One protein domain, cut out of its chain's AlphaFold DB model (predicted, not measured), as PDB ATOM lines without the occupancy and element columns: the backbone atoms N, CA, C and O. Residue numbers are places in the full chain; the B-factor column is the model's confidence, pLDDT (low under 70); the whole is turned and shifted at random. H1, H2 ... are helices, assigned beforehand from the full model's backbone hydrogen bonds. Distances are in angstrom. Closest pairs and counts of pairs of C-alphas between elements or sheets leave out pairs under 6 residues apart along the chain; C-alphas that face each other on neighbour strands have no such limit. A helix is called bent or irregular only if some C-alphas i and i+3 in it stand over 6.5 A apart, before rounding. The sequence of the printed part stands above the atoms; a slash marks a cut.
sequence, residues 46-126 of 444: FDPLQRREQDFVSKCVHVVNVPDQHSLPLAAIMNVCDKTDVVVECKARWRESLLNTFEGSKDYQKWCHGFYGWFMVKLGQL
ATOM      1  N   PHE A  46     -42.618  15.956 -81.434       46.00
ATOM      2  CA  PHE A  46     -42.397  15.168 -82.656       46.00
ATOM      3  C   PHE A  46     -43.591  14.279 -83.074       46.00
ATOM      4  O   PHE A  46     -43.843  14.138 -84.271       46.00
ATOM      5  N   ASP A  47     -44.393  13.757 -82.137       53.66
ATOM      6  CA  ASP A  47     -45.531  12.852 -82.432       53.66
ATOM      7  C   ASP A  47     -46.684  13.511 -83.252       53.66
ATOM      8  O   ASP A  47     -47.179  12.921 -84.219       53.66
ATOM      9  N   PRO A  48     -47.099  14.776 -83.007       55.19
ATOM     10  CA  PRO A  48     -48.223  15.386 -83.732       55.19
ATOM     11  C   PRO A  48     -47.965  15.663 -85.220       55.19
ATOM     12  O   PRO A  48     -48.910  15.693 -86.010       55.19
ATOM     13  N   LEU A  49     -46.711  15.916 -85.613       56.44
ATOM     14  CA  LEU A  49     -46.356  16.199 -87.009       56.44
ATOM     15  C   LEU A  49     -46.363  14.924 -87.853       56.44
ATOM     16  O   LEU A  49     -46.859  14.943 -88.980       56.44
ATOM     17  N   GLN A  50     -45.896  13.819 -87.273       61.88
ATOM     18  CA  GLN A  50     -45.863  12.515 -87.923       61.88
ATOM     19  C   GLN A  50     -47.276  11.957 -88.153       61.88
ATOM     20  O   GLN A  50     -47.566  11.422 -89.221       61.88
ATOM     21  N   ARG A  51     -48.204  12.169 -87.209       64.25
ATOM     22  CA  ARG A  51     -49.619  11.794 -87.400       64.25
ATOM     23  C   ARG A  51     -50.307  12.602 -88.501       64.25
ATOM     24  O   ARG A  51     -51.062  12.051 -89.293       64.25
ATOM     25  N   ARG A  52     -50.023  13.907 -88.602       67.94
ATOM     26  CA  ARG A  52     -50.589  14.756 -89.669       67.94
ATOM     27  C   ARG A  52     -50.076  14.382 -91.054       67.94
ATOM     28  O   ARG A  52     -50.833  14.480 -92.017       67.94
ATOM     29  N   GLU A  53     -48.820  13.950 -91.144       76.88
ATOM     30  CA  GLU A  53     -48.274  13.385 -92.374       76.88
ATOM     31  C   GLU A  53     -49.065  12.149 -92.800       76.88
ATOM     32  O   GLU A  53     -49.538  12.092 -93.931       76.88
ATOM     33  N   GLN A  54     -49.279  11.201 -91.886       74.88
ATOM     34  CA  GLN A  54     -50.028   9.975 -92.174       74.88
ATOM     35  C   GLN A  54     -51.468  10.269 -92.629       74.88
ATOM     36  O   GLN A  54     -51.916   9.722 -93.639       74.88
ATOM     37  N   ASP A  55     -52.163  11.192 -91.957       75.38
ATOM     38  CA  ASP A  55     -53.516  11.624 -92.337       75.38
ATOM     39  C   ASP A  55     -53.561  12.267 -93.727       75.38
ATOM     40  O   ASP A  55     -54.480  12.013 -94.516       75.38
ATOM     41  N   PHE A  56     -52.590  13.135 -94.032       82.25
ATOM     42  CA  PHE A  56     -52.493  13.761 -95.346       82.25
ATOM     43  C   PHE A  56     -52.227  12.716 -96.421       82.25
ATOM     44  O   PHE A  56     -52.909  12.717 -97.442       82.25
ATOM     45  N   VAL A  57     -51.257  11.829 -96.194       83.75
ATOM     46  CA  VAL A  57     -50.856  10.810 -97.164       83.75
ATOM     47  C   VAL A  57     -52.025   9.888 -97.469       83.75
ATOM     48  O   VAL A  57     -52.324   9.679 -98.640       83.75
ATOM     49  N   SER A  58     -52.739   9.421 -96.445       81.06
ATOM     50  CA  SER A  58     -53.925   8.579 -96.613       81.06
ATOM     51  C   SER A  58     -54.983   9.242 -97.511       81.06
ATOM     52  O   SER A  58     -55.421   8.665 -98.509       81.06
ATOM     53  N   LYS A  59     -55.325  10.510 -97.238       79.25
ATOM     54  CA  LYS A  59     -56.288  11.273 -98.057       79.25
ATOM     55  C   LYS A  59     -55.767  11.553 -99.461       79.25
ATOM     56  O   LYS A  59     -56.518  11.456-100.425       79.25
ATOM     57  N   CYS A  60     -54.494  11.908 -99.573       84.50
ATOM     58  CA  CYS A  60     -53.840  12.191-100.839       84.50
ATOM     59  C   CYS A  60     -53.905  10.970-101.759       84.50
ATOM     60  O   CYS A  60     -54.372  11.109-102.886       84.50
ATOM     61  N   VAL A  61     -53.549   9.781-101.256       86.00
ATOM     62  CA  VAL A  61     -53.604   8.520-102.012       86.00
ATOM     63  C   VAL A  61     -55.006   8.272-102.544       86.00
ATOM     64  O   VAL A  61     -55.164   7.922-103.708       86.00
ATOM     65  N   HIS A  62     -56.028   8.503-101.720       82.50
ATOM     66  CA  HIS A  62     -57.414   8.332-102.138       82.50
ATOM     67  C   HIS A  62     -57.812   9.269-103.289       82.50
ATOM     68  O   HIS A  62     -58.515   8.853-104.201       82.50
ATOM     69  N   VAL A  63     -57.345  10.521-103.264       80.81
ATOM     70  CA  VAL A  63     -57.663  11.524-104.294       80.81
ATOM     71  C   VAL A  63     -56.904  11.272-105.599       80.81
ATOM     72  O   VAL A  63     -57.440  11.548-106.668       80.81
ATOM     73  N   VAL A  64     -55.664  10.778-105.539       84.56
ATOM     74  CA  VAL A  64     -54.846  10.555-106.745       84.56
ATOM     75  C   VAL A  64     -55.016   9.164-107.360       84.56
ATOM     76  O   VAL A  64     -54.631   8.962-108.508       84.56
ATOM     77  N   ASN A  65     -55.597   8.209-106.629       85.88
ATOM     78  CA  ASN A  65     -55.888   6.872-107.140       85.88
ATOM     79  C   ASN A  65     -57.201   6.863-107.940       85.88
ATOM     80  O   ASN A  65     -58.252   6.435-107.458       85.88
ATOM     81  N   VAL A  66     -57.123   7.377-109.163       82.81
ATOM     82  CA  VAL A  66     -58.237   7.504-110.111       82.81
ATOM     83  C   VAL A  66     -58.070   6.531-111.285       82.81
ATOM     84  O   VAL A  66     -56.955   6.074-111.541       82.81
ATOM     85  N   PRO A  67     -59.155   6.159-111.989       77.62
ATOM     86  CA  PRO A  67     -59.079   5.209-113.101       77.62
ATOM     87  C   PRO A  67     -58.470   5.813-114.374       77.62
ATOM     88  O   PRO A  67     -57.873   5.087-115.166       77.62
ATOM     89  N   ASP A  68     -58.596   7.126-114.568       86.62
ATOM     90  CA  ASP A  68     -58.172   7.833-115.771       86.62
ATOM     91  C   ASP A  68     -57.260   9.028-115.452       86.62
ATOM     92  O   ASP A  68     -57.390   9.702-114.429       86.62
ATOM     93  N   GLN A  69     -56.333   9.313-116.368       84.19
ATOM     94  CA  GLN A  69     -55.338  10.376-116.207       84.19
ATOM     95  C   GLN A  69     -55.978  11.771-116.150       84.19
ATOM     96  O   GLN A  69     -55.437  12.672-115.508       84.19
ATOM     97  N   HIS A  70     -57.129  11.967-116.804       83.12
ATOM     98  CA  HIS A  70     -57.830  13.252-116.828       83.12
ATOM     99  C   HIS A  70     -58.486  13.593-115.485       83.12
ATOM    100  O   HIS A  70     -58.610  14.774-115.160       83.12
ATOM    101  N   SER A  71     -58.820  12.584-114.680       83.12
ATOM    102  CA  SER A  71     -59.312  12.754-113.310       83.12
ATOM    103  C   SER A  71     -58.215  13.031-112.281       83.12
ATOM    104  O   SER A  71     -58.525  13.289-111.115       83.12
ATOM    105  N   LEU A  72     -56.931  13.001-112.663       86.06
ATOM    106  CA  LEU A  72     -55.864  13.365-111.736       86.06
ATOM    107  C   LEU A  72     -56.010  14.833-111.310       86.06
ATOM    108  O   LEU A  72     -56.289  15.702-112.143       86.06
ATOM    109  N   PRO A  73     -55.727  15.173-110.039       84.50
ATOM    110  CA  PRO A  73     -55.860  16.534-109.518       84.50
ATOM    111  C   PRO A  73     -54.725  17.468-109.989       84.50
ATOM    112  O   PRO A  73     -54.214  18.286-109.222       84.50
ATOM    113  N   LEU A  74     -54.318  17.383-111.259       85.94
ATOM    114  CA  LEU A  74     -53.223  18.161-111.841       85.94
ATOM    115  C   LEU A  74     -53.496  19.663-111.747       85.94
ATOM    116  O   LEU A  74     -52.589  20.426-111.430       85.94
ATOM    117  N   ALA A  75     -54.748  20.088-111.944       82.25
ATOM    118  CA  ALA A  75     -55.143  21.489-111.804       82.25
ATOM    119  C   ALA A  75     -54.992  21.995-110.358       82.25
ATOM    120  O   ALA A  75     -54.544  23.118-110.136       82.25
ATOM    121  N   ALA A  76     -55.310  21.162-109.361       79.06
ATOM    122  CA  ALA A  76     -55.131  21.520-107.957       79.06
ATOM    123  C   ALA A  76     -53.643  21.639-107.598       79.06
ATOM    124  O   ALA A  76     -53.253  22.589-106.922       79.06
ATOM    125  N   ILE A  77     -52.804  20.732-108.109       81.56
ATOM    126  CA  ILE A  77     -51.345  20.792-107.934       81.56
ATOM    127  C   ILE A  77     -50.777  22.040-108.610       81.56
ATOM    128  O   ILE A  77     -49.995  22.758-107.996       81.56
ATOM    129  N   MET A  78     -51.212  22.356-109.833       80.00
ATOM    130  CA  MET A  78     -50.797  23.571-110.539       80.00
ATOM    131  C   MET A  78     -51.186  24.835-109.766       80.00
ATOM    132  O   MET A  78     -50.330  25.688-109.557       80.00
ATOM    133  N   ASN A  79     -52.411  24.897-109.237       78.38
ATOM    134  CA  ASN A  79     -52.873  26.008-108.401       78.38
ATOM    135  C   ASN A  79     -52.053  26.181-107.114       78.38
ATOM    136  O   ASN A  79     -51.924  27.300-106.617       78.38
ATOM    137  N   VAL A  80     -51.539  25.091-106.536       73.69
ATOM    138  CA  VAL A  80     -50.613  25.158-105.396       73.69
ATOM    139  C   VAL A  80     -49.248  25.650-105.867       73.69
ATOM    140  O   VAL A  80     -48.723  26.592-105.282       73.69
ATOM    141  N   CYS A  81     -48.709  25.078-106.945       79.44
ATOM    142  CA  CYS A  81     -47.418  25.466-107.508       79.44
ATOM    143  C   CYS A  81     -47.361  26.945-107.908       79.44
ATOM    144  O   CYS A  81     -46.344  27.590-107.665       79.44
ATOM    145  N   ASP A  82     -48.446  27.492-108.458       78.94
ATOM    146  CA  ASP A  82     -48.557  28.897-108.877       78.94
ATOM    147  C   ASP A  82     -48.525  29.888-107.710       78.94
ATOM    148  O   ASP A  82     -48.236  31.066-107.899       78.94
ATOM    149  N   LYS A  83     -48.797  29.413-106.492       70.31
ATOM    150  CA  LYS A  83     -48.736  30.210-105.260       70.31
ATOM    151  C   LYS A  83     -47.395  30.087-104.539       70.31
ATOM    152  O   LYS A  83     -47.264  30.614-103.438       70.31
ATOM    153  N   THR A  84     -46.432  29.367-105.115       68.50
ATOM    154  CA  THR A  84     -45.107  29.163-104.519       68.50
ATOM    155  C   THR A  84     -44.042  29.968-105.248       68.50
ATOM    156  O   THR A  84     -44.118  30.162-106.455       68.50
ATOM    157  N   ASP A  85     -42.987  30.344-104.537       66.38
ATOM    158  CA  ASP A  85     -41.845  31.084-105.093       66.38
ATOM    159  C   ASP A  85     -41.007  30.225-106.070       66.38
ATOM    160  O   ASP A  85     -40.142  30.723-106.787       66.38
ATOM    161  N   VAL A  86     -41.276  28.914-106.111       74.00
ATOM    162  CA  VAL A  86     -40.585  27.896-106.913       74.00
ATOM    163  C   VAL A  86     -41.535  27.226-107.915       74.00
ATOM    164  O   VAL A  86     -41.547  26.005-108.069       74.00
ATOM    165  N   VAL A  87     -42.342  28.035-108.614       74.44
ATOM    166  CA  VAL A  87     -43.388  27.583-109.556       74.44
ATOM    167  C   VAL A  87     -42.878  26.539-110.554       74.44
ATOM    168  O   VAL A  87     -43.513  25.502-110.749       74.44
ATOM    169  N   VAL A  88     -41.727  26.802-111.182       76.69
ATOM    170  CA  VAL A  88     -41.162  25.942-112.237       76.69
ATOM    171  C   VAL A  88     -40.703  24.599-111.664       76.69
ATOM    172  O   VAL A  88     -41.055  23.557-112.211       76.69
ATOM    173  N   GLU A  89     -39.998  24.609-110.527       77.06
ATOM    174  CA  GLU A  89     -39.561  23.385-109.839       77.06
ATOM    175  C   GLU A  89     -40.769  22.566-109.368       77.06
ATOM    176  O   GLU A  89     -40.795  21.353-109.545       77.06
ATOM    177  N   CYS A  90     -41.797  23.216-108.813       80.44
ATOM    178  CA  CYS A  90     -43.000  22.540-108.331       80.44
ATOM    179  C   CYS A  90     -43.766  21.850-109.464       80.44
ATOM    180  O   CYS A  90     -44.132  20.678-109.341       80.44
ATOM    181  N   LYS A  91     -43.983  22.563-110.579       81.88
ATOM    182  CA  LYS A  91     -44.692  22.019-111.742       81.88
ATOM    183  C   LYS A  91     -43.920  20.863-112.360       81.88
ATOM    184  O   LYS A  91     -44.507  19.804-112.535       81.88
ATOM    185  N   ALA A  92     -42.627  21.034-112.623       78.94
ATOM    186  CA  ALA A  92     -41.813  19.968-113.203       78.94
ATOM    187  C   ALA A  92     -41.738  18.758-112.260       78.94
ATOM    188  O   ALA A  92     -42.000  17.628-112.646       78.94
ATOM    189  N   ARG A  93     -41.466  18.979-110.972       83.31
ATOM    190  CA  ARG A  93     -41.204  17.879-110.044       83.31
ATOM    191  C   ARG A  93     -42.450  17.108-109.640       83.31
ATOM    192  O   ARG A  93     -42.387  15.890-109.575       83.31
ATOM    193  N   TRP A  94     -43.562  17.774-109.334       85.62
ATOM    194  CA  TRP A  94     -44.702  17.097-108.704       85.62
ATOM    195  C   TRP A  94     -45.819  16.761-109.674       85.62
ATOM    196  O   TRP A  94     -46.397  15.682-109.561       85.62
ATOM    197  N   ARG A  95     -46.088  17.626-110.659       85.25
ATOM    198  CA  ARG A  95     -47.076  17.322-111.702       85.25
ATOM    199  C   ARG A  95     -46.578  16.185-112.588       85.25
ATOM    200  O   ARG A  95     -47.296  15.208-112.758       85.25
ATOM    201  N   GLU A  96     -45.356  16.291-113.115       84.25
ATOM    202  CA  GLU A  96     -44.801  15.246-113.990       84.25
ATOM    203  C   GLU A  96     -44.530  13.967-113.204       84.25
ATOM    204  O   GLU A  96     -44.845  12.886-113.682       84.25
ATOM    205  N   SER A  97     -44.057  14.062-111.953       85.06
ATOM    206  CA  SER A  97     -43.916  12.860-111.125       85.06
ATOM    207  C   SER A  97     -45.252  12.181-110.848       85.06
ATOM    208  O   SER A  97     -45.254  10.960-110.774       85.06
ATOM    209  N   LEU A  98     -46.364  12.914-110.696       85.00
ATOM    210  CA  LEU A  98     -47.669  12.279-110.505       85.00
ATOM    211  C   LEU A  98     -48.127  11.555-111.772       85.00
ATOM    212  O   LEU A  98     -48.623  10.436-111.685       85.00
ATOM    213  N   LEU A  99     -47.920  12.174-112.938       86.94
ATOM    214  CA  LEU A  99     -48.197  11.550-114.233       86.94
ATOM    215  C   LEU A  99     -47.360  10.279-114.429       86.94
ATOM    216  O   LEU A  99     -47.909   9.223-114.725       86.94
ATOM    217  N   ASN A 100     -46.062  10.344-114.134       86.31
ATOM    218  CA  ASN A 100     -45.164   9.192-114.214       86.31
ATOM    219  C   ASN A 100     -45.546   8.086-113.213       86.31
ATOM    220  O   ASN A 100     -45.439   6.901-113.522       86.31
ATOM    221  N   THR A 101     -46.001   8.445-112.005       86.69
ATOM    222  CA  THR A 101     -46.520   7.469-111.033       86.69
ATOM    223  C   THR A 101     -47.811   6.823-111.534       86.69
ATOM    224  O   THR A 101     -47.968   5.616-111.364       86.69
ATOM    225  N   PHE A 102     -48.699   7.583-112.176       85.12
ATOM    226  CA  PHE A 102     -49.944   7.070-112.749       85.12
ATOM    227  C   PHE A 102     -49.702   6.090-113.908       85.12
ATOM    228  O   PHE A 102     -50.300   5.015-113.944       85.12
ATOM    229  N   GLU A 103     -48.801   6.444-114.829       83.06
ATOM    230  CA  GLU A 103     -48.480   5.645-116.021       83.06
ATOM    231  C   GLU A 103     -47.620   4.410-115.697       83.06
ATOM    232  O   GLU A 103     -47.709   3.396-116.387       83.06
ATOM    233  N   GLY A 104     -46.803   4.477-114.640       81.94
ATOM    234  CA  GLY A 104     -45.845   3.435-114.270       81.94
ATOM    235  C   GLY A 104     -46.200   2.673-112.992       81.94
ATOM    236  O   GLY A 104     -46.942   1.692-113.010       81.94
ATOM    237  N   SER A 105     -45.581   3.071-111.874       76.06
ATOM    238  CA  SER A 105     -45.518   2.261-110.646       76.06
ATOM    239  C   SER A 105     -46.821   2.182-109.849       76.06
ATOM    240  O   SER A 105     -46.961   1.275-109.031       76.06
ATOM    241  N   LYS A 106     -47.734   3.145-110.027       80.06
ATOM    242  CA  LYS A 106     -48.966   3.334-109.238       80.06
ATOM    243  C   LYS A 106     -48.756   3.379-107.715       80.06
ATOM    244  O   LYS A 106     -49.705   3.238-106.947       80.06
ATOM    245  N   ASP A 107     -47.527   3.631-107.259       83.56
ATOM    246  CA  ASP A 107     -47.191   3.823-105.841       83.56
ATOM    247  C   ASP A 107     -47.486   5.267-105.413       83.56
ATOM    248  O   ASP A 107     -46.603   6.116-105.236       83.56
ATOM    249  N   TYR A 108     -48.779   5.556-105.283       88.00
ATOM    250  CA  TYR A 108     -49.267   6.868-104.876       88.00
ATOM    251  C   TYR A 108     -48.905   7.212-103.433       88.00
ATOM    252  O   TYR A 108     -48.799   8.390-103.101       88.00
ATOM    253  N   GLN A 109     -48.684   6.214-102.573       85.88
ATOM    254  CA  GLN A 109     -48.331   6.442-101.175       85.88
ATOM    255  C   GLN A 109     -46.962   7.109-101.070       85.88
ATOM    256  O   GLN A 109     -46.827   8.141-100.406       85.88
ATOM    257  N   LYS A 110     -45.965   6.590-101.794       84.81
ATOM    258  CA  LYS A 110     -44.637   7.203-101.860       84.81
ATOM    259  C   LYS A 110     -44.673   8.600-102.478       84.81
ATOM    260  O   LYS A 110     -44.000   9.503-101.975       84.81
ATOM    261  N   TRP A 111     -45.471   8.799-103.529       90.38
ATOM    262  CA  TRP A 111     -45.648  10.124-104.130       90.38
ATOM    263  C   TRP A 111     -46.267  11.115-103.136       90.38
ATOM    264  O   TRP A 111     -45.734  12.205-102.947       90.38
ATOM    265  N   CYS A 112     -47.330  10.716-102.434       88.69
ATOM    266  CA  CYS A 112     -48.013  11.544-101.444       88.69
ATOM    267  C   CYS A 112     -47.126  11.893-100.241       88.69
ATOM    268  O   CYS A 112     -47.149  13.041 -99.798       88.69
ATOM    269  N   HIS A 113     -46.302  10.958 -99.749       84.00
ATOM    270  CA  HIS A 113     -45.280  11.252 -98.733       84.00
ATOM    271  C   HIS A 113     -44.268  12.280 -99.246       84.00
ATOM    272  O   HIS A 113     -43.983  13.271 -98.573       84.00
ATOM    273  N   GLY A 114     -43.756  12.082-100.464       83.06
ATOM    274  CA  GLY A 114     -42.816  13.012-101.087       83.06
ATOM    275  C   GLY A 114     -43.408  14.411-101.259       83.06
ATOM    276  O   GLY A 114     -42.758  15.403-100.918       83.06
ATOM    277  N   PHE A 115     -44.652  14.490-101.733       83.88
ATOM    278  CA  PHE A 115     -45.357  15.748-101.944       83.88
ATOM    279  C   PHE A 115     -45.636  16.465-100.620       83.88
ATOM    280  O   PHE A 115     -45.382  17.664-100.523       83.88
ATOM    281  N   TYR A 116     -46.079  15.747 -99.580       81.38
ATOM    282  CA  TYR A 116     -46.258  16.314 -98.240       81.38
ATOM    283  C   TYR A 116     -44.946  16.840 -97.662       81.38
ATOM    284  O   TYR A 116     -44.893  17.976 -97.196       81.38
ATOM    285  N   GLY A 117     -43.875  16.043 -97.730       77.75
ATOM    286  CA  GLY A 117     -42.557  16.439 -97.244       77.75
ATOM    287  C   GLY A 117     -42.057  17.704 -97.940       77.75
ATOM    288  O   GLY A 117     -41.626  18.650 -97.282       77.75
ATOM    289  N   TRP A 118     -42.193  17.779 -99.265       81.50
ATOM    290  CA  TRP A 118     -41.849  18.985-100.018       81.50
ATOM    291  C   TRP A 118     -42.738  20.177 -99.668       81.50
ATOM    292  O   TRP A 118     -42.220  21.272 -99.447       81.50
ATOM    293  N   PHE A 119     -44.053  19.971 -99.565       76.31
ATOM    294  CA  PHE A 119     -45.011  21.010 -99.195       76.31
ATOM    295  C   PHE A 119     -44.678  21.588 -97.815       76.31
ATOM    296  O   PHE A 119     -44.588  22.802 -97.652       76.31
ATOM    297  N   MET A 120     -44.399  20.736 -96.830       70.81
ATOM    298  CA  MET A 120     -44.007  21.159 -95.486       70.81
ATOM    299  C   MET A 120     -42.649  21.868 -95.469       70.81
ATOM    300  O   MET A 120     -42.499  22.874 -94.780       70.81
ATOM    301  N   VAL A 121     -41.669  21.411 -96.253       70.88
ATOM    302  CA  VAL A 121     -40.347  22.055 -96.328       70.88
ATOM    303  C   VAL A 121     -40.416  23.428 -97.001       70.88
ATOM    304  O   VAL A 121     -39.783  24.368 -96.524       70.88
ATOM    305  N   LYS A 122     -41.166  23.562 -98.099       70.25
ATOM    306  CA  LYS A 122     -41.201  24.793 -98.903       70.25
ATOM    307  C   LYS A 122     -42.234  25.803 -98.417       70.25
ATOM    308  O   LYS A 122     -41.965  26.995 -98.449       70.25
ATOM    309  N   LEU A 123     -43.392  25.339 -97.956       64.75
ATOM    310  CA  LEU A 123     -44.502  26.200 -97.540       64.75
ATOM    311  C   LEU A 123     -44.753  26.169 -96.030       64.75
ATOM    312  O   LEU A 123     -45.251  27.149 -95.482       64.75
ATOM    313  N   GLY A 124     -44.357  25.107 -95.325       59.41
ATOM    314  CA  GLY A 124     -44.503  25.039 -93.867       59.41
ATOM    315  C   GLY A 124     -43.702  26.118 -93.130       59.41
ATOM    316  O   GLY A 124     -44.168  26.633 -92.114       59.41
ATOM    317  N   GLN A 125     -42.563  26.555 -93.684       59.16
ATOM    318  CA  GLN A 125     -41.775  27.672 -93.141       59.16
ATOM    319  C   GLN A 125     -42.496  29.031 -93.220       59.16
ATOM    320  O   GLN A 125     -42.168  29.938 -92.458       59.16
ATOM    321  N   LEU A 126     -43.497  29.173 -94.097       60.34
ATOM    322  CA  LEU A 126     -44.286  30.400 -94.268       60.34
ATOM    323  C   LEU A 126     -45.516  30.447 -93.348       60.34
ATOM    324  O   LEU A 126     -46.130  31.500 -93.181       60.34
TER     325      LEU A 126
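This is residues 46 to 126 of the 444 residues of the protein "Hypothetical protein" of Oxyrrhis marina (UniProt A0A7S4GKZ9). H3 and H4 make a helical hairpin, two helices side by side and running opposite ways; H1, the longest helix, packs slantwise on H4, the two forming a V that closes near the second half of H1 and the first half of H4. The short H2 packs on the first half of H3, and residues 46 to 51 of H1 stick out from the body. The printed part has 81 residues, with four named helices in the order H1, H2, H3, H4 and no named strand; its class is all helix. It is compact, with a radius of gyration of the C-alphas of 12.6 A, and its C-alphas span 36 by 27 by 17 A.

H1, residues 46 to 64, touches H4, residues 108 to 122, at a steep tilt of 53 degrees, opposite ways; their closest C-alphas, those of Val 57 and Cys 112, are 5.2 A apart. H2, residues 74 to 81, and H3, residues 87 to 103, form a helical hairpin: they touch at a shallow tilt of 27 degrees, opposite ways, and their closest C-alphas, those of Cys 81 and Val 87, are 5.0 A apart. H3 and H4 form a second helical hairpin and touch at a shallow tilt of 9 degrees, opposite ways, with the C-alphas of Thr 101 and Tyr 108 closest at 6.8 A. With two of the three touching pairs at a shallow tilt, the helix packing is mostly aligned, but only just. H1 and H3 are only just apart, their closest C-alphas at 8.3 A. H2 is apart from H4 and from H1. In H2 and H4 every O i to N i+4 pair is within hydrogen-bond range; in H1 14 of 15 such pairs are, and in H3 12 of 13.

H1 begins with C-alpha 46 at (-42.397, 15.168, -82.656) and is 27.5 A long from first to last C-alpha. H2 is 10.3 A long. H3 starts with C-alpha 87 at (-43.388, 27.583, -109.556) and is 23.4 A long; it is neither bent nor irregular, but only just: C-alphas 92 and 95 are 6.1 A apart. H4 is 20.5 A long and ends with C-alpha 122 at (-41.201, 24.793, -98.903).

The two C-alphas farthest apart are those of Phe 46 and His 70, at 37.5 A. The printed part has no cut and no long link: the link from H1 to H2 is short, with 9 residues, and those from H2 to H3 and from H3 to H4 are tight, with 5 and 4. The mean pLDDT of the printed part is 78.0; residues 46 to 52, 84 to 85 and 123 to 126 are under 70.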